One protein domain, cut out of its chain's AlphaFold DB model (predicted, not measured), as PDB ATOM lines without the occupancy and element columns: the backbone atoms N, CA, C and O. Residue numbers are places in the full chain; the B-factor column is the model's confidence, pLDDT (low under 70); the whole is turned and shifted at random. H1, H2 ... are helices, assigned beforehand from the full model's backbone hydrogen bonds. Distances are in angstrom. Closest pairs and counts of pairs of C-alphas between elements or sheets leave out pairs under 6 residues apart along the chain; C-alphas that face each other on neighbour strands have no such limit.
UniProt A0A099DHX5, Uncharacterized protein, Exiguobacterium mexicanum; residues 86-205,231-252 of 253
ATOM      1  N   ALA A  86     119.907 112.912  76.538       78.62
ATOM      2  CA  ALA A  86     119.338 112.145  75.432       78.62
ATOM      3  C   ALA A  86     119.393 112.910  74.095       78.62
ATOM      4  O   ALA A  86     119.610 112.290  73.048       78.62
ATOM      5  N   ARG A  87     119.276 114.243  74.109       81.12
ATOM      6  CA  ARG A  87     119.462 115.087  72.918       81.12
ATOM      7  C   ARG A  87     120.911 115.129  72.478       81.12
ATOM      8  O   ARG A  87     121.175 114.857  71.312       81.12
ATOM      9  N   VAL A  88     121.847 115.356  73.401       85.75
ATOM     10  CA  VAL A  88     123.292 115.319  73.107       85.75
ATOM     11  C   VAL A  88     123.683 113.975  72.488       85.75
ATOM     12  O   VAL A  88     124.370 113.941  71.468       85.75
ATOM     13  N   ASN A  89     123.181 112.865  73.041       87.38
ATOM     14  CA  ASN A  89     123.361 111.529  72.482       87.38
ATOM     15  C   ASN A  89     122.810 111.439  71.048       87.38
ATOM     16  O   ASN A  89     123.512 110.986  70.144       87.38
ATOM     17  N   SER A  90     121.573 111.891  70.827       86.19
ATOM     18  CA  SER A  90     120.905 111.842  69.516       86.19
ATOM     19  C   SER A  90     121.621 112.695  68.463       86.19
ATOM     20  O   SER A  90     121.855 112.242  67.338       86.19
ATOM     21  N   PHE A  91     122.003 113.923  68.819       89.50
ATOM     22  CA  PHE A  91     122.711 114.849  67.940       89.50
ATOM     23  C   PHE A  91     124.125 114.358  67.650       89.50
ATOM     24  O   PHE A  91     124.522 114.358  66.492       89.50
ATOM     25  N   GLY A  92     124.858 113.865  68.652       92.25
ATOM     26  CA  GLY A  92     126.198 113.310  68.461       92.25
ATOM     27  C   GLY A  92     126.198 112.064  67.570       92.25
ATOM     28  O   GLY A  92     126.997 111.972  66.639       92.25
ATOM     29  N   LEU A  93     125.261 111.130  67.770       90.88
ATOM     30  CA  LEU A  93     125.129 109.979  66.873       90.88
ATOM     31  C   LEU A  93     124.767 110.403  65.454       90.88
ATOM     32  O   LEU A  93     125.379 109.921  64.502       90.88
ATOM     33  N   THR A  94     123.810 111.321  65.303       91.56
ATOM     34  CA  THR A  94     123.420 111.797  63.976       91.56
ATOM     35  C   THR A  94     124.582 112.519  63.293       91.56
ATOM     36  O   THR A  94     124.905 112.184  62.155       91.56
ATOM     37  N   ALA A  95     125.275 113.427  63.984       94.25
ATOM     38  CA  ALA A  95     126.457 114.114  63.472       94.25
ATOM     39  C   ALA A  95     127.515 113.110  62.997       94.25
ATOM     40  O   ALA A  95     128.021 113.234  61.884       94.25
ATOM     41  N   TYR A  96     127.776 112.052  63.770       94.25
ATOM     42  CA  TYR A  96     128.708 110.999  63.371       94.25
ATOM     43  C   TYR A  96     128.280 110.256  62.092       94.25
ATOM     44  O   TYR A  96     129.141 109.850  61.314       94.25
ATOM     45  N   THR A  97     126.977 110.114  61.807       92.81
ATOM     46  CA  THR A  97     126.534 109.509  60.533       92.81
ATOM     47  C   THR A  97     126.902 110.352  59.308       92.81
ATOM     48  O   THR A  97     127.226 109.790  58.262       92.81
ATOM     49  N   PHE A  98     126.906 111.684  59.435       94.19
ATOM     50  CA  PHE A  98     127.367 112.599  58.382       94.19
ATOM     51  C   PHE A  98     128.887 112.760  58.375       94.19
ATOM     52  O   PHE A  98     129.479 112.977  57.318       94.19
ATOM     53  N   HIS A  99     129.516 112.596  59.540       94.81
ATOM     54  CA  HIS A  99     130.934 112.853  59.783       94.81
ATOM     55  C   HIS A  99     131.654 111.635  60.376       94.81
ATOM     56  O   HIS A  99     132.253 111.736  61.446       94.81
ATOM     57  N   PRO A 100     131.676 110.475  59.691       92.94
ATOM     58  CA  PRO A 100     132.248 109.245  60.250       92.94
ATOM     59  C   PRO A 100     133.767 109.320  60.476       92.94
ATOM     60  O   PRO A 100     134.335 108.504  61.196       92.94
ATOM     61  N   ASN A 101     134.440 110.305  59.870       93.75
ATOM     62  CA  ASN A 101     135.866 110.568  60.081       93.75
ATOM     63  C   ASN A 101     136.145 111.412  61.337       93.75
ATOM     64  O   ASN A 101     137.310 111.634  61.661       93.75
ATOM     65  N   ASP A 102     135.105 111.893  62.021       95.19
ATOM     66  CA  ASP A 102     135.196 112.671  63.254       95.19
ATOM     67  C   ASP A 102     134.584 111.877  64.426       95.19
ATOM     68  O   ASP A 102     133.424 112.074  64.806       95.19
ATOM     69  N   PRO A 103     135.340 110.927  65.007       95.56
ATOM     70  CA  PRO A 103     134.822 110.020  66.027       95.56
ATOM     71  C   PRO A 103     134.558 110.701  67.375       95.56
ATOM     72  O   PRO A 103     134.033 110.058  68.285       95.56
ATOM     73  N   PHE A 104     134.887 111.990  67.518       95.38
ATOM     74  CA  PHE A 104     134.566 112.755  68.717       95.38
ATOM     75  C   PHE A 104     133.057 112.800  68.973       95.38
ATOM     76  O   PHE A 104     132.640 112.572  70.106       95.38
ATOM     77  N   TYR A 105     132.232 113.002  67.941       94.88
ATOM     78  CA  TYR A 105     130.774 113.024  68.103       94.88
ATOM     79  C   TYR A 105     130.223 111.706  68.651       94.88
ATOM     80  O   TYR A 105     129.376 111.704  69.544       94.88
ATOM     81  N   PHE A 106     130.746 110.581  68.155       95.25
ATOM     82  CA  PHE A 106     130.374 109.257  68.643       95.25
ATOM     83  C   PHE A 106     130.813 109.052  70.096       95.25
ATOM     84  O   PHE A 106     130.023 108.605  70.927       95.25
ATOM     85  N   ALA A 107     132.052 109.424  70.430       95.62
ATOM     86  CA  ALA A 107     132.564 109.322  71.793       95.62
ATOM     87  C   ALA A 107     131.771 110.184  72.782       95.62
ATOM     88  O   ALA A 107     131.430 109.705  73.863       95.62
ATOM     89  N   LEU A 108     131.435 111.420  72.405       92.69
ATOM     90  CA  LEU A 108     130.630 112.329  73.217       92.69
ATOM     91  C   LEU A 108     129.220 111.776  73.446       92.69
ATOM     92  O   LEU A 108     128.748 111.776  74.582       92.69
ATOM     93  N   ALA A 109     128.579 111.251  72.396       91.12
ATOM     94  CA  ALA A 109     127.266 110.628  72.511       91.12
ATOM     95  C   ALA A 109     127.281 109.438  73.479       91.12
ATOM     96  O   ALA A 109     126.376 109.291  74.293       91.12
ATOM     97  N   LEU A 110     128.315 108.593  73.442       92.00
ATOM     98  CA  LEU A 110     128.409 107.465  74.368       92.00
ATOM     99  C   LEU A 110     128.852 107.865  75.783       92.00
ATOM    100  O   LEU A 110     128.582 107.134  76.729       92.00
ATOM    101  N   TYR A 111     129.531 108.994  75.980       89.44
ATOM    102  CA  TYR A 111     130.084 109.340  77.292       89.44
ATOM    103  C   TYR A 111     129.009 109.559  78.369       89.44
ATOM    104  O   TYR A 111     129.193 109.171  79.528       89.44
ATOM    105  N   TRP A 112     127.883 110.159  77.985       80.25
ATOM    106  CA  TRP A 112     126.792 110.523  78.893       80.25
ATOM    107  C   TRP A 112     125.765 109.410  79.122       80.25
ATOM    108  O   TRP A 112     124.733 109.619  79.760       80.25
ATOM    109  N   THR A 113     126.044 108.199  78.644       74.31
ATOM    110  CA  THR A 113     125.170 107.046  78.875       74.31
ATOM    111  C   THR A 113     125.041 106.758  80.369       74.31
ATOM    112  O   THR A 113     126.033 106.808  81.100       74.31
ATOM    113  N   GLY A 114     123.819 106.470  80.819       63.00
ATOM    114  CA  GLY A 114     123.489 106.272  82.236       63.00
ATOM    115  C   GLY A 114     122.909 107.505  82.939       63.00
ATOM    116  O   GLY A 114     122.393 107.372  84.045       63.00
ATOM    117  N   TRP A 115     122.931 108.677  82.294       67.81
ATOM    118  CA  TRP A 115     122.180 109.868  82.728       67.81
ATOM    119  C   TRP A 115     120.829 110.016  82.012       67.81
ATOM    120  O   TRP A 115     120.051 110.915  82.310       67.81
ATOM    121  N   ASN A 116     120.552 109.119  81.069       70.31
ATOM    122  CA  ASN A 116     119.339 109.047  80.267       70.31
ATOM    123  C   ASN A 116     119.005 107.570  79.970       70.31
ATOM    124  O   ASN A 116     119.766 106.665  80.320       70.31
ATOM    125  N   ASP A 117     117.892 107.333  79.275       70.06
ATOM    126  CA  ASP A 117     117.454 105.990  78.864       70.06
ATOM    127  C   ASP A 117     118.242 105.424  77.656       70.06
ATOM    128  O   ASP A 117     117.832 104.432  77.050       70.06
ATOM    129  N   PHE A 118     119.369 106.037  77.263       75.06
ATOM    130  CA  PHE A 118     120.186 105.547  76.154       75.06
ATOM    131  C   PHE A 118     120.874 104.230  76.517       75.06
ATOM    132  O   PHE A 118     121.624 104.140  77.492       75.06
ATOM    133  N   VAL A 119     120.705 103.224  75.658       81.62
ATOM    134  CA  VAL A 119     121.331 101.909  75.815       81.62
ATOM    135  C   VAL A 119     122.450 101.731  74.792       81.62
ATOM    136  O   VAL A 119     122.232 101.774  73.581       81.62
ATOM    137  N   ILE A 120     123.668 101.473  75.272       85.44
ATOM    138  CA  ILE A 120     124.783 101.062  74.412       85.44
ATOM    139  C   ILE A 120     124.520  99.624  73.939       85.44
ATOM    140  O   ILE A 120     124.487  98.696  74.746       85.44
ATOM    141  N   THR A 121     124.351  99.444  72.631       88.81
ATOM    142  CA  THR A 121     124.150  98.145  71.980       88.81
ATOM    143  C   THR A 121     125.486  97.453  71.701       88.81
ATOM    144  O   THR A 121     126.545  98.082  71.732       88.81
ATOM    145  N   ASP A 122     125.453  96.165  71.355       89.62
ATOM    146  CA  ASP A 122     126.658  95.427  70.947       89.62
ATOM    147  C   ASP A 122     127.328  96.028  69.696       89.62
ATOM    148  O   ASP A 122     128.552  95.990  69.566       89.62
ATOM    149  N   GLU A 123     126.551  96.640  68.799       91.38
ATOM    150  CA  GLU A 123     127.073  97.355  67.627       91.38
ATOM    151  C   GLU A 123     127.847  98.611  68.041       91.38
ATOM    152  O   GLU A 123     128.957  98.841  67.553       91.38
ATOM    153  N   HIS A 124     127.314  99.383  68.997       93.62
ATOM    154  CA  HIS A 124     128.027 100.522  69.574       93.62
ATOM    155  C   HIS A 124     129.331 100.079  70.243       93.62
ATOM    156  O   HIS A 124     130.353 100.737  70.072       93.62
ATOM    157  N   VAL A 125     129.319  98.947  70.958       94.56
ATOM    158  CA  VAL A 125     130.523  98.384  71.593       94.56
ATOM    159  C   VAL A 125     131.562  98.004  70.544       94.56
ATOM    160  O   VAL A 125     132.713  98.407  70.668       94.56
ATOM    161  N   ALA A 126     131.180  97.270  69.498       95.69
ATOM    162  CA  ALA A 126     132.111  96.840  68.456       95.69
ATOM    163  C   ALA A 126     132.758  98.032  67.727       95.69
ATOM    164  O   ALA A 126     133.963  98.026  67.463       95.69
ATOM    165  N   LEU A 127     131.972  99.074  67.440       96.19
ATOM    166  CA  LEU A 127     132.488 100.307  66.855       96.19
ATOM    167  C   LEU A 127     133.408 101.055  67.830       96.19
ATOM    168  O   LEU A 127     134.510 101.447  67.445       96.19
ATOM    169  N   ALA A 128     132.995 101.215  69.090       96.75
ATOM    170  CA  ALA A 128     133.802 101.856  70.125       96.75
ATOM    171  C   ALA A 128     135.149 101.146  70.308       96.75
ATOM    172  O   ALA A 128     136.183 101.801  70.349       96.75
ATOM    173  N   GLU A 129     135.159  99.815  70.336       97.44
ATOM    174  CA  GLU A 129     136.370  98.994  70.403       97.44
ATOM    175  C   GLU A 129     137.333  99.269  69.244       97.44
ATOM    176  O   GLU A 129     138.529  99.482  69.456       97.44
ATOM    177  N   SER A 130     136.815  99.332  68.014       96.56
ATOM    178  CA  SER A 130     137.630  99.680  66.847       96.56
ATOM    179  C   SER A 130     138.214 101.091  66.958       96.56
ATOM    180  O   SER A 130     139.378 101.308  66.610       96.56
ATOM    181  N   LEU A 131     137.420 102.053  67.431       96.88
ATOM    182  CA  LEU A 131     137.834 103.448  67.584       96.88
ATOM    183  C   LEU A 131     138.814 103.643  68.748       96.88
ATOM    184  O   LEU A 131     139.705 104.474  68.633       96.88
ATOM    185  N   ILE A 132     138.725 102.857  69.821       97.50
ATOM    186  CA  ILE A 132     139.708 102.870  70.916       97.50
ATOM    187  C   ILE A 132     141.094 102.467  70.404       97.50
ATOM    188  O   ILE A 132     142.100 103.020  70.846       97.50
ATOM    189  N   GLU A 133     141.173 101.512  69.476       94.75
ATOM    190  CA  GLU A 133     142.453 101.025  68.946       94.75
ATOM    191  C   GLU A 133     143.074 101.937  67.882       94.75
ATOM    192  O   GLU A 133     144.301 102.022  67.785       94.75
ATOM    193  N   GLN A 134     142.251 102.627  67.095       92.56
ATOM    194  CA  GLN A 134     142.703 103.348  65.896       92.56
ATOM    195  C   GLN A 134     142.523 104.867  65.980       92.56
ATOM    196  O   GLN A 134     143.108 105.597  65.181       92.56
ATOM    197  N   GLY A 135     141.689 105.337  66.905       90.81
ATOM    198  CA  GLY A 135     141.316 106.733  67.033       90.81
ATOM    199  C   GLY A 135     142.322 107.570  67.827       90.81
ATOM    200  O   GLY A 135     143.278 107.042  68.401       90.81
ATOM    201  N   PRO A 136     142.089 108.892  67.877       94.00
ATOM    202  CA  PRO A 136     142.838 109.809  68.729       94.00
ATOM    203  C   PRO A 136     142.814 109.406  70.214       94.00
ATOM    204  O   PRO A 136     141.898 108.713  70.674       94.00
ATOM    205  N   GLU A 137     143.817 109.841  70.981       93.94
ATOM    206  CA  GLU A 137     143.951 109.471  72.399       93.94
ATOM    207  C   GLU A 137     142.762 109.957  73.238       93.94
ATOM    208  O   GLU A 137     142.279 109.220  74.099       93.94
ATOM    209  N   GLU A 138     142.261 111.169  72.976       92.88
ATOM    210  CA  GLU A 138     141.141 111.768  73.714       92.88
ATOM    211  C   GLU A 138     139.865 110.948  73.485       92.88
ATOM    212  O   GLU A 138     139.174 110.566  74.428       92.88
ATOM    213  N   VAL A 139     139.597 110.619  72.218       96.19
ATOM    214  CA  VAL A 139     138.465 109.787  71.787       96.19
ATOM    215  C   VAL A 139     138.551 108.399  72.418       96.19
ATOM    216  O   VAL A 139     137.565 107.902  72.960       96.19
ATOM    217  N   SER A 140     139.741 107.793  72.404       97.06
ATOM    218  CA  SER A 140     139.984 106.489  73.027       97.06
ATOM    219  C   SER A 140     139.700 106.523  74.530       97.06
ATOM    220  O   SER A 140     139.022 105.638  75.052       97.06
ATOM    221  N   GLY A 141     140.174 107.561  75.226       95.94
ATOM    222  CA  GLY A 141     139.923 107.766  76.651       95.94
ATOM    223  C   GLY A 141     138.434 107.908  76.969       95.94
ATOM    224  O   GLY A 141     137.927 107.205  77.847       95.94
ATOM    225  N   LEU A 142     137.721 108.760  76.224       96.06
ATOM    226  CA  LEU A 142     136.280 108.976  76.387       96.06
ATOM    227  C   LEU A 142     135.480 107.689  76.158       96.06
ATOM    228  O   LEU A 142     134.636 107.347  76.985       96.06
ATOM    229  N   LEU A 143     135.777 106.943  75.091       97.12
ATOM    230  CA  LEU A 143     135.099 105.681  74.783       97.12
ATOM    231  C   LEU A 143     135.369 104.606  75.835       97.12
ATOM    232  O   LEU A 143     134.443 103.907  76.240       97.12
ATOM    233  N   CYS A 144     136.601 104.483  76.328       97.00
ATOM    234  CA  CYS A 144     136.881 103.572  77.433       97.00
ATOM    235  C   CYS A 144     136.069 103.945  78.687       97.00
ATOM    236  O   CYS A 144     135.476 103.069  79.313       97.00
ATOM    237  N   ILE A 145     135.981 105.229  79.045       94.31
ATOM    238  CA  ILE A 145     135.171 105.660  80.196       94.31
ATOM    239  C   ILE A 145     133.677 105.392  79.958       94.31
ATOM    240  O   ILE A 145     132.993 104.940  80.877       94.31
ATOM    241  N   ALA A 146     133.177 105.635  78.745       93.19
ATOM    242  CA  ALA A 146     131.800 105.339  78.358       93.19
ATOM    243  C   ALA A 146     131.478 103.844  78.523       93.19
ATOM    244  O   ALA A 146     130.522 103.477  79.203       93.19
ATOM    245  N   LEU A 147     132.325 102.964  77.980       94.38
ATOM    246  CA  LEU A 147     132.142 101.514  78.082       94.38
ATOM    247  C   LEU A 147     132.266 101.004  79.524       94.38
ATOM    248  O   LEU A 147     131.514 100.112  79.911       94.38
ATOM    249  N   ALA A 148     133.133 101.608  80.345       93.38
ATOM    250  CA  ALA A 148     133.228 101.294  81.772       93.38
ATOM    251  C   ALA A 148     131.915 101.573  82.530       93.38
ATOM    252  O   ALA A 148     131.621 100.886  83.506       93.38
ATOM    253  N   LYS A 149     131.141 102.572  82.082       88.69
ATOM    254  CA  LYS A 149     129.862 103.022  82.666       88.69
ATOM    255  C   LYS A 149     128.629 102.333  82.080       88.69
ATOM    256  O   LYS A 149     127.530 102.579  82.564       88.69
ATOM    257  N   ARG A 150     128.791 101.506  81.042       85.19
ATOM    258  CA  ARG A 150     127.677 100.936  80.269       85.19
ATOM    259  C   ARG A 150     126.648 100.211  81.133       85.19
ATOM    260  O   ARG A 150     125.454 100.303  80.867       85.19
ATOM    261  N   ASP A 151     127.123  99.425  82.091       80.56
ATOM    262  CA  ASP A 151     126.267  98.704  83.024       80.56
ATOM    263  C   ASP A 151     126.133  99.534  84.305       80.56
ATOM    264  O   ASP A 151     127.099  99.724  85.048       80.56
ATOM    265  N   ILE A 152     124.924 100.049  84.546       71.19
ATOM    266  CA  ILE A 152     124.633 100.932  85.681       71.19
ATOM    267  C   ILE A 152     124.880 100.239  87.028       71.19
ATOM    268  O   ILE A 152     125.236 100.896  88.009       71.19
ATOM    269  N   ASP A 153     124.746  98.910  87.063       76.25
ATOM    270  CA  ASP A 153     124.947  98.094  88.255       76.25
ATOM    271  C   ASP A 153     126.404  97.616  88.385       76.25
ATOM    272  O   ASP A 153     126.839  97.220  89.476       76.25
ATOM    273  N   HIS A 154     127.185  97.665  87.297       82.00
ATOM    274  CA  HIS A 154     128.554  97.164  87.271       82.00
ATOM    275  C   HIS A 154     129.526  98.030  86.463       82.00
ATOM    276  O   HIS A 154     129.625  97.953  85.242       82.00
ATOM    277  N   PHE A 155     130.365  98.769  87.185       87.38
ATOM    278  CA  PHE A 155     131.446  99.535  86.577       87.38
ATOM    279  C   PHE A 155     132.621  98.629  86.172       87.38
ATOM    280  O   PHE A 155     133.262  98.024  87.039       87.38
ATOM    281  N   ASP A 156     132.942  98.564  84.878       92.62
ATOM    282  CA  ASP A 156     134.028  97.719  84.368       92.62
ATOM    283  C   ASP A 156     135.385  98.438  84.438       92.62
ATOM    284  O   ASP A 156     135.773  99.233  83.578       92.62
ATOM    285  N   TYR A 157     136.152  98.113  85.480       94.12
ATOM    286  CA  TYR A 157     137.482  98.678  85.709       94.12
ATOM    287  C   TYR A 157     138.539  98.244  84.682       94.12
ATOM    288  O   TYR A 157     139.605  98.861  84.631       94.12
ATOM    289  N   THR A 158     138.263  97.241  83.842       95.50
ATOM    290  CA  THR A 158     139.153  96.845  82.739       95.50
ATOM    291  C   THR A 158     139.245  97.961  81.704       95.50
ATOM    292  O   THR A 158     140.338  98.321  81.269       95.50
ATOM    293  N   TYR A 159     138.111  98.579  81.369       96.69
ATOM    294  CA  TYR A 159     138.089  99.725  80.467       96.69
ATOM    295  C   TYR A 159     138.741 100.961  81.081       96.69
ATOM    296  O   TYR A 159     139.416 101.703  80.379       96.69
ATOM    297  N   VAL A 160     138.629 101.161  82.394       96.81
ATOM    298  CA  VAL A 160     139.312 102.269  83.086       96.81
ATOM    299  C   VAL A 160     140.830 102.115  83.005       96.81
ATOM    300  O   VAL A 160     141.543 103.075  82.722       96.81
ATOM    301  N   GLN A 161     141.327 100.895  83.220       97.62
ATOM    302  CA  GLN A 161     142.742 100.573  83.062       97.62
ATOM    303  C   GLN A 161     143.201 100.804  81.614       97.62
ATOM    304  O   GLN A 161     144.239 101.421  81.384       97.62
ATOM    305  N   ARG A 162     142.395 100.402  80.629       97.62
ATOM    306  CA  ARG A 162     142.686 100.671  79.217       97.62
ATOM    307  C   ARG A 162     142.649 102.164  78.881       97.62
ATOM    308  O   ARG A 162     143.482 102.622  78.109       97.62
ATOM    309  N   ALA A 163     141.766 102.949  79.503       97.06
ATOM    310  CA  ALA A 163     141.756 104.406  79.357       97.06
ATOM    311  C   ALA A 163     143.083 105.024  79.832       97.06
ATOM    312  O   ALA A 163     143.612 105.907  79.166       97.06
ATOM    313  N   ILE A 164     143.654 104.527  80.936       97.00
ATOM    314  CA  ILE A 164     144.986 104.930  81.418       97.00
ATOM    315  C   ILE A 164     146.078 104.600  80.390       97.00
ATOM    316  O   ILE A 164     147.000 105.388  80.198       97.00
ATOM    317  N   GLU A 165     145.992 103.448  79.731       96.56
ATOM    318  CA  GLU A 165     146.986 103.007  78.746       96.56
ATOM    319  C   GLU A 165     146.901 103.790  77.431       96.56
ATOM    320  O   GLU A 165     147.932 104.114  76.843       96.56
ATOM    321  N   ARG A 166     145.683 104.104  76.978       95.81
ATOM    322  CA  ARG A 166     145.419 104.793  75.703       95.81
ATOM    323  C   ARG A 166     145.464 106.314  75.815       95.81
ATOM    324  O   ARG A 166     145.819 106.979  74.854       95.81
ATOM    325  N   CYS A 167     145.108 106.852  76.976       94.25
ATOM    326  CA  CYS A 167     145.028 108.282  77.250       94.25
ATOM    327  C   CYS A 167     145.744 108.593  78.578       94.25
ATOM    328  O   CYS A 167     145.124 108.980  79.574       94.25
ATOM    329  N   PRO A 168     147.074 108.392  78.649       92.38
ATOM    330  CA  PRO A 168     147.797 108.400  79.911       92.38
ATOM    331  C   PRO A 168     147.860 109.766  80.573       92.38
ATOM    332  O   PRO A 168     148.255 109.803  81.732       92.38
ATOM    333  N   TRP A 169     147.521 110.861  79.896       88.94
ATOM    334  CA  TRP A 169     147.466 112.209  80.464       88.94
ATOM    335  C   TRP A 169     146.107 112.547  81.095       88.94
ATOM    336  O   TRP A 169     146.053 113.475  81.901       88.94
ATOM    337  N   ALA A 170     145.039 111.798  80.789       91.19
ATOM    338  CA  ALA A 170     143.725 112.002  81.395       91.19
ATOM    339  C   ALA A 170     143.778 111.752  82.907       91.19
ATOM    340  O   ALA A 170     144.498 110.874  83.378       91.19
ATOM    341  N   VAL A 171     143.009 112.519  83.674       92.69
ATOM    342  CA  VAL A 171     142.988 112.470  85.145       92.69
ATOM    343  C   VAL A 171     141.890 111.534  85.639       92.69
ATOM    344  O   VAL A 171     142.125 110.720  86.533       92.69
ATOM    345  N   GLU A 172     140.708 111.622  85.026       93.50
ATOM    346  CA  GLU A 172     139.494 110.907  85.430       93.50
ATOM    347  C   GLU A 172     139.698 109.381  85.575       93.50
ATOM    348  O   GLU A 172     139.314 108.826  86.612       93.50
ATOM    349  N   PRO A 173     140.380 108.668  84.647       95.75
ATOM    350  CA  PRO A 173     140.623 107.232  84.805       95.75
ATOM    351  C   PRO A 173     141.426 106.865  86.061       95.75
ATOM    352  O   PRO A 173     141.117 105.882  86.740       95.75
ATOM    353  N   TYR A 174     142.429 107.675  86.417       96.94
ATOM    354  CA  TYR A 174     143.229 107.461  87.625       96.94
ATOM    355  C   TYR A 174     142.410 107.698  88.891       96.94
ATOM    356  O   TYR A 174     142.577 106.957  89.862       96.94
ATOM    357  N   MET A 175     141.521 108.698  88.885       95.56
ATOM    358  CA  MET A 175     140.619 108.958  90.009       95.56
ATOM    359  C   MET A 175     139.677 107.774  90.229       95.56
ATOM    360  O   MET A 175     139.660 107.197  91.318       95.56
ATOM    361  N   ARG A 176     138.979 107.338  89.173       94.38
ATOM    362  CA  ARG A 176     138.042 106.202  89.206       94.38
ATOM    363  C   ARG A 176     138.708 104.920  89.701       94.38
ATOM    364  O   ARG A 176     138.226 104.287  90.644       94.38
ATOM    365  N   LEU A 177     139.825 104.531  89.083       96.44
ATOM    366  CA  LEU A 177     140.521 103.298  89.447       96.44
ATOM    367  C   LEU A 177     141.163 103.406  90.835       96.44
ATOM    368  O   LEU A 177     141.111 102.453  91.614       96.44
ATOM    369  N   GLY A 178     141.723 104.569  91.173       96.94
ATOM    370  CA  GLY A 178     142.315 104.840  92.477       96.94
ATOM    371  C   GLY A 178     141.305 104.712  93.615       96.94
ATOM    372  O   GLY A 178     141.559 103.979  94.574       96.94
ATOM    373  N   GLU A 179     140.133 105.344  93.497       95.12
ATOM    374  CA  GLU A 179     139.052 105.249  94.488       95.12
ATOM    375  C   GLU A 179     138.561 103.809  94.683       95.12
ATOM    376  O   GLU A 179     138.341 103.370  95.817       95.12
ATOM    377  N   HIS A 180     138.444 103.042  93.598       94.44
ATOM    378  CA  HIS A 180     138.108 101.625  93.676       94.44
ATOM    379  C   HIS A 180     139.186 100.817  94.407       94.44
ATOM    380  O   HIS A 180     138.896 100.080  95.357       94.44
ATOM    381  N   ARG A 181     140.450 100.993  94.006       95.56
ATOM    382  CA  ARG A 181     141.592 100.273  94.579       95.56
ATOM    383  C   ARG A 181     141.830 100.621  96.039       95.56
ATOM    384  O   ARG A 181     142.269  99.740  96.767       95.56
ATOM    385  N   LEU A 182     141.454 101.807  96.524       95.19
ATOM    386  CA  LEU A 182     141.560 102.144  97.951       95.19
ATOM    387  C   LEU A 182     140.872 101.131  98.878       95.19
ATOM    388  O   LEU A 182     141.318 100.955 100.010       95.19
ATOM    389  N   ARG A 183     139.804 100.462  98.419       89.88
ATOM    390  CA  ARG A 183     139.068  99.470  99.218       89.88
ATOM    391  C   ARG A 183     139.768  98.112  99.278       89.88
ATOM    392  O   ARG A 183     139.668  97.429 100.292       89.88
ATOM    393  N   ALA A 184     140.449  97.720  98.203       92.06
ATOM    394  CA  ALA A 184     141.054  96.394  98.054       92.06
ATOM    395  C   ALA A 184     142.569  96.394  98.324       92.06
ATOM    396  O   ALA A 184     143.093  95.479  98.954       92.06
ATOM    397  N   ASN A 185     143.265  97.430  97.862       95.19
ATOM    398  CA  ASN A 185     144.700  97.638  97.994       95.19
ATOM    399  C   ASN A 185     144.991  99.141  98.195       95.19
ATOM    400  O   ASN A 185     145.235  99.869  97.227       95.19
ATOM    401  N   PRO A 186     144.982  99.632  99.451       95.06
ATOM    402  CA  PRO A 186     145.145 101.055  99.744       95.06
ATOM    403  C   PRO A 186     146.430 101.676  99.187       95.06
ATOM    404  O   PRO A 186     146.428 102.851  98.831       95.06
ATOM    405  N   ALA A 187     147.523 100.911  99.107       95.69
ATOM    406  CA  ALA A 187     148.793 101.409  98.583       95.69
ATOM    407  C   ALA A 187     148.702 101.706  97.078       95.69
ATOM    408  O   ALA A 187     149.070 102.794  96.641       95.69
ATOM    409  N   GLU A 188     148.149 100.768  96.307       96.69
ATOM    410  CA  GLU A 188     147.907 100.936  94.870       96.69
ATOM    411  C   GLU A 188     146.886 102.045  94.600       96.69
ATOM    412  O   GLU A 188     147.128 102.906  93.758       96.69
ATOM    413  N   GLY A 189     145.790 102.091  95.368       97.19
ATOM    414  CA  GLY A 189     144.785 103.149  95.241       97.19
ATOM    415  C   GLY A 189     145.376 104.544  95.444       97.19
ATOM    416  O   GLY A 189     145.186 105.424  94.610       97.19
ATOM    417  N   LYS A 190     146.172 104.743  96.503       97.81
ATOM    418  CA  LYS A 190     146.865 106.022  96.744       97.81
ATOM    419  C   LYS A 190     147.868 106.366  95.644       97.81
ATOM    420  O   LYS A 190     147.971 107.532  95.280       97.81
ATOM    421  N   MET A 191     148.594 105.377  95.118       97.69
ATOM    422  CA  MET A 191     149.536 105.579  94.015       97.69
ATOM    423  C   MET A 191     148.822 106.071  92.750       97.69
ATOM    424  O   MET A 191     149.270 107.041  92.146       97.69
ATOM    425  N   LEU A 192     147.701 105.448  92.379       97.81
ATOM    426  CA  LEU A 192     146.890 105.861  91.228       97.81
ATOM    427  C   LEU A 192     146.329 107.273  91.410       97.81
ATOM    428  O   LEU A 192     146.477 108.107  90.522       97.81
ATOM    429  N   LEU A 193     145.770 107.581  92.587       96.69
ATOM    430  CA  LEU A 193     145.300 108.936  92.886       96.69
ATOM    431  C   LEU A 193     146.436 109.961  92.784       96.69
ATOM    432  O   LEU A 193     146.253 111.020  92.192       96.69
ATOM    433  N   GLN A 194     147.628 109.649  93.300       95.75
ATOM    434  CA  GLN A 194     148.780 110.542  93.180       95.75
ATOM    435  C   GLN A 194     149.160 110.782  91.714       95.75
ATOM    436  O   GLN A 194     149.384 111.927  91.327       95.75
ATOM    437  N   GLN A 195     149.173 109.728  90.892       94.88
ATOM    438  CA  GLN A 195     149.440 109.842  89.459       94.88
ATOM    439  C   GLN A 195     148.420 110.753  88.765       94.88
ATOM    440  O   GLN A 195     148.818 111.627  87.994       94.88
ATOM    441  N   GLY A 196     147.126 110.599  89.046       93.31
ATOM    442  CA  GLY A 196     146.107 111.483  88.483       93.31
ATOM    443  C   GLY A 196     146.286 112.941  88.923       93.31
ATOM    444  O   GLY A 196     146.305 113.832  88.079       93.31
ATOM    445  N   LEU A 197     146.536 113.198  90.214       91.44
ATOM    446  CA  LEU A 197     146.790 114.560  90.709       91.44
ATOM    447  C   LEU A 197     148.032 115.209  90.093       91.44
ATOM    448  O   LEU A 197     148.055 116.420  89.881       91.44
ATOM    449  N   ASP A 198     149.073 114.430  89.803       88.69
ATOM    450  CA  ASP A 198     150.277 114.964  89.173       88.69
ATOM    451  C   ASP A 198     150.011 115.490  87.757       88.69
ATOM    452  O   ASP A 198     150.703 116.410  87.335       88.69
ATOM    453  N   ARG A 199     148.988 114.989  87.052       85.88
ATOM    454  CA  ARG A 199     148.572 115.498  85.729       85.88
ATOM    455  C   ARG A 199     147.834 116.826  85.823       85.88
ATOM    456  O   ARG A 199     148.121 117.733  85.048       85.88
ATOM    457  N   VAL A 200     146.975 116.969  86.831       79.38
ATOM    458  CA  VAL A 200     146.246 118.214  87.120       79.38
ATOM    459  C   VAL A 200     147.211 119.384  87.357       79.38
ATOM    460  O   VAL A 200     146.989 120.503  86.900       79.38
ATOM    461  N   LYS A 201     148.348 119.135  88.022       67.19
ATOM    462  CA  LYS A 201     149.361 120.174  88.290       67.19
ATOM    463  C   LYS A 201     149.935 120.817  87.025       67.19
ATOM    464  O   LYS A 201     150.404 121.948  87.107       67.19
ATOM    465  N   TYR A 202     149.933 120.106  85.896       58.09
ATOM    466  CA  TYR A 202     150.428 120.623  84.618       58.09
ATOM    467  C   TYR A 202     149.347 121.348  83.808       58.09
ATOM    468  O   TYR A 202     149.696 122.129  82.925       58.09
ATOM    469  N   THR A 203     148.061 121.124  84.105       60.34
ATOM    470  CA  THR A 203     146.935 121.825  83.464       60.34
ATOM    471  C   THR A 203     146.485 123.058  84.235       60.34
ATOM    472  O   THR A 203     145.921 123.981  83.654       60.34
ATOM    473  N   TRP A 204     146.788 123.135  85.530       60.69
ATOM    474  CA  TRP A 204     146.552 124.330  86.326       60.69
ATOM    475  C   TRP A 204     147.527 125.456  85.971       60.69
ATOM    476  O   TRP A 204     148.703 125.446  86.340       60.69
ATOM    477  N   GLY A 205     147.006 126.486  85.303       52.38
ATOM    478  CA  GLY A 205     147.648 127.790  85.256       52.38
ATOM    479  C   GLY A 205     147.676 128.407  86.657       52.38
ATOM    480  O   GLY A 205     146.638 128.633  87.279       52.38
ATOM    481  N   ALA A 231     138.609 118.411  78.056       84.69
ATOM    482  CA  ALA A 231     139.314 118.721  79.291       84.69
ATOM    483  C   ALA A 231     138.432 118.466  80.519       84.69
ATOM    484  O   ALA A 231     138.911 117.904  81.504       84.69
ATOM    485  N   GLU A 232     137.151 118.821  80.450       85.81
ATOM    486  CA  GLU A 232     136.186 118.540  81.508       85.81
ATOM    487  C   GLU A 232     135.960 117.041  81.707       85.81
ATOM    488  O   GLU A 232     136.194 116.512  82.795       85.81
ATOM    489  N   LEU A 233     135.591 116.324  80.646       89.44
ATOM    490  CA  LEU A 233     135.221 114.914  80.725       89.44
ATOM    491  C   LEU A 233     136.390 113.998  81.102       89.44
ATOM    492  O   LEU A 233     136.187 112.966  81.740       89.44
ATOM    493  N   LEU A 234     137.619 114.372  80.744       90.81
ATOM    494  CA  LEU A 234     138.828 113.633  81.116       90.81
ATOM    495  C   LEU A 234     139.457 114.125  82.432       90.81
ATOM    496  O   LEU A 234     140.520 113.633  82.826       90.81
ATOM    497  N   GLY A 235     138.796 115.044  83.142       88.62
ATOM    498  CA  GLY A 235     139.147 115.477  84.497       88.62
ATOM    499  C   GLY A 235     140.311 116.471  84.583       88.62
ATOM    500  O   GLY A 235     140.877 116.666  85.658       88.62
ATOM    501  N   LEU A 236     140.701 117.100  83.471       83.62
ATOM    502  CA  LEU A 236     141.747 118.130  83.450       83.62
ATOM    503  C   LEU A 236     141.299 119.448  84.095       83.62
ATOM    504  O   LEU A 236     142.154 120.221  84.535       83.62
ATOM    505  N   SER A 237     139.988 119.690  84.170       78.25
ATOM    506  CA  SER A 237     139.375 120.860  84.809       78.25
ATOM    507  C   SER A 237     139.120 120.691  86.315       78.25
ATOM    508  O   SER A 237     138.430 121.526  86.900       78.25
ATOM    509  N   MET A 238     139.684 119.650  86.951       83.94
ATOM    510  CA  MET A 238     139.530 119.381  88.387       83.94
ATOM    511  C   MET A 238     139.726 120.653  89.217       83.94
ATOM    512  O   MET A 238     140.752 121.338  89.102       83.94
ATOM    513  N   ASP A 239     138.751 120.954  90.073       81.56
ATOM    514  CA  ASP A 239     138.798 122.141  90.913       81.56
ATOM    515  C   ASP A 239     139.739 121.968  92.120       81.56
ATOM    516  O   ASP A 239     140.229 120.881  92.456       81.56
ATOM    517  N   HIS A 240     140.034 123.085  92.783       82.44
ATOM    518  CA  HIS A 240     140.945 123.095  93.922       82.44
ATOM    519  C   HIS A 240     140.429 122.271  95.115       82.44
ATOM    520  O   HIS A 240     141.228 121.646  95.820       82.44
ATOM    521  N   ASP A 241     139.123 122.258  95.367       86.38
ATOM    522  CA  ASP A 241     138.547 121.581  96.528       86.38
ATOM    523  C   ASP A 241     138.552 120.060  96.341       86.38
ATOM    524  O   ASP A 241     138.904 119.319  97.271       86.38
ATOM    525  N   GLU A 242     138.262 119.595  95.127       88.06
ATOM    526  CA  GLU A 242     138.388 118.205  94.710       88.06
ATOM    527  C   GLU A 242     139.849 117.738  94.761       88.06
ATOM    528  O   GLU A 242     140.159 116.717  95.386       88.06
ATOM    529  N   TYR A 243     140.786 118.526  94.235       88.81
ATOM    530  CA  TYR A 243     142.211 118.227  94.373       88.81
ATOM    531  C   TYR A 243     142.617 118.095  95.849       88.81
ATOM    532  O   TYR A 243     143.270 117.125  96.252       88.81
ATOM    533  N   LYS A 244     142.197 119.038  96.707       89.44
ATOM    534  CA  LYS A 244     142.500 119.002  98.146       89.44
ATOM    535  C   LYS A 244     141.815 117.842  98.860       89.44
ATOM    536  O   LYS A 244     142.327 117.372  99.881       89.44
ATOM    537  N   LYS A 245     140.662 117.367  98.385       93.44
ATOM    538  CA  LYS A 245     140.033 116.122  98.858       93.44
ATOM    539  C   LYS A 245     140.974 114.939  98.609       93.44
ATOM    540  O   LYS A 245     141.305 114.245  99.573       93.44
ATOM    541  N   TYR A 246     141.458 114.738  97.385       93.56
ATOM    542  CA  TYR A 246     142.345 113.611  97.071       93.56
ATOM    543  C   TYR A 246     143.720 113.719  97.741       93.56
ATOM    544  O   TYR A 246     144.211 112.727  98.283       93.56
ATOM    545  N   GLU A 247     144.300 114.919  97.829       93.12
ATOM    546  CA  GLU A 247     145.562 115.151  98.548       93.12
ATOM    547  C   GLU A 247     145.463 114.715 100.023       93.12
ATOM    548  O   GLU A 247     146.377 114.089 100.568       93.12
ATOM    549  N   ARG A 248     144.327 114.979 100.686       94.94
ATOM    550  CA  ARG A 248     144.076 114.515 102.061       94.94
ATOM    551  C   ARG A 248     143.946 112.997 102.148       94.94
ATOM    552  O   ARG A 248     144.447 112.412 103.105       94.94
ATOM    553  N   ILE A 249     143.284 112.361 101.181       93.88
ATOM    554  CA  ILE A 249     143.112 110.900 101.136       93.88
ATOM    555  C   ILE A 249     144.470 110.200 101.009       93.88
ATOM    556  O   ILE A 249     144.745 109.258 101.756       93.88
ATOM    557  N   ILE A 250     145.337 110.688 100.119       94.38
ATOM    558  CA  ILE A 250     146.681 110.137  99.897       94.38
ATOM    559  C   ILE A 250     147.527 110.239 101.174       94.38
ATOM    560  O   ILE A 250     148.144 109.258 101.596       94.38
ATOM    561  N   ASN A 251     147.496 111.401 101.832       92.50
ATOM    562  CA  ASN A 251     148.310 111.689 103.016       92.50
ATOM    563  C   ASN A 251     147.762 111.103 104.328       92.50
ATOM    564  O   ASN A 251     148.460 111.108 105.348       92.50
ATOM    565  N   LYS A 252     146.523 110.600 104.344       88.19
ATOM    566  CA  LYS A 252     145.938 109.972 105.532       88.19
ATOM    567  C   LYS A 252     146.649 108.647 105.804       88.19
ATOM    568  O   LYS A 252     146.669 107.781 104.934       88.19
TER     569      LYS A 252
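AT A GLANCE: This is residues 86 to 205 and 231 to 252 of the 253 residues of an uncharacterized protein of Exiguobacterium mexicanum (UniProt A0A099DHX5). Four helices, H1, H2, H4 and H5, stand side by side in a row, with H3 packed on H4 from one side. Beyond H5 at one end of the row, H6, H7 and H8 form a second group, a triangle in which H7 touches both others. The printed part has 142 residues, with eight named helices, H1 to H8 in that order along the chain, and no named strand; the class is all helix. The whole is compact, with a radius of gyration of the C-alphas of 15.6 A and spans of 49 by 35 by 27 A.

HOW THE PARTS SIT: H1, residues 86 to 98, touches H2, residues 104 to 111, in a helical hairpin at a shallow tilt of 31 degrees; the closest C-alphas, of Asn 89 and Ala 109, are 4.0 A apart. H2 touches H4, residues 137 to 148, the same way at 24 degrees, closest at the C-alphas of Tyr 111 and Ala 146, 4.5 A. H3, residues 122 to 134, forms a hairpin with H4, with C-alphas 132 and 140 closest at 4.2 A. H4, the hub, also touches H5, residues 157 to 166, opposite ways at 2 degrees, with C-alphas 141 and 163 closest at 4.7 A. H6, residues 172 to 184, touches H5 with residues 173 to 177 alone, at a steep tilt of 42 degrees; C-alphas 160 and 173 are closest, at 5.4 A. H7, residues 186 to 203, touches H6 with residues 188 to 196 alone, at 17 degrees, with C-alphas 178 and 189 closest at 4.1 A. H8, residues 240 to 251, touches H7 opposite ways at 33 degrees, a shallow tilt only just short of steep, with C-alphas 190 and 250 closest at 5.2 A. H6 and H8 are near each other, while H1 and H8 are apart. Every O i to N i+4 pair is within hydrogen-bond range in H1, H2, H3, H4, H5 and H8, against 7 of 9 in H6 and 12 of 14 in H7.

IN THESE COORDINATES: H1 begins at C-alpha 86 (119.338, 112.145, 75.432) and is 18.9 A long. H3 measures 18.6 A and H6 19.3 A. H7, the longest, spans 26.5 A from C-alpha 186 (145.145, 101.055, 99.744). H8 ends at C-alpha 251 (148.310, 111.689, 103.016).

THE WHOLE: The two farthest C-alphas, of Phe 98 and Lys 252, are 50.7 A apart. Residues 206 to 230 are not printed, and C-alphas 205 and 231 are 13.7 A apart across this cut. Of the links printed whole, none is long. Mean pLDDT of the printed part is 89.8; residues 114 to 115 and 201 to 205 are under 70.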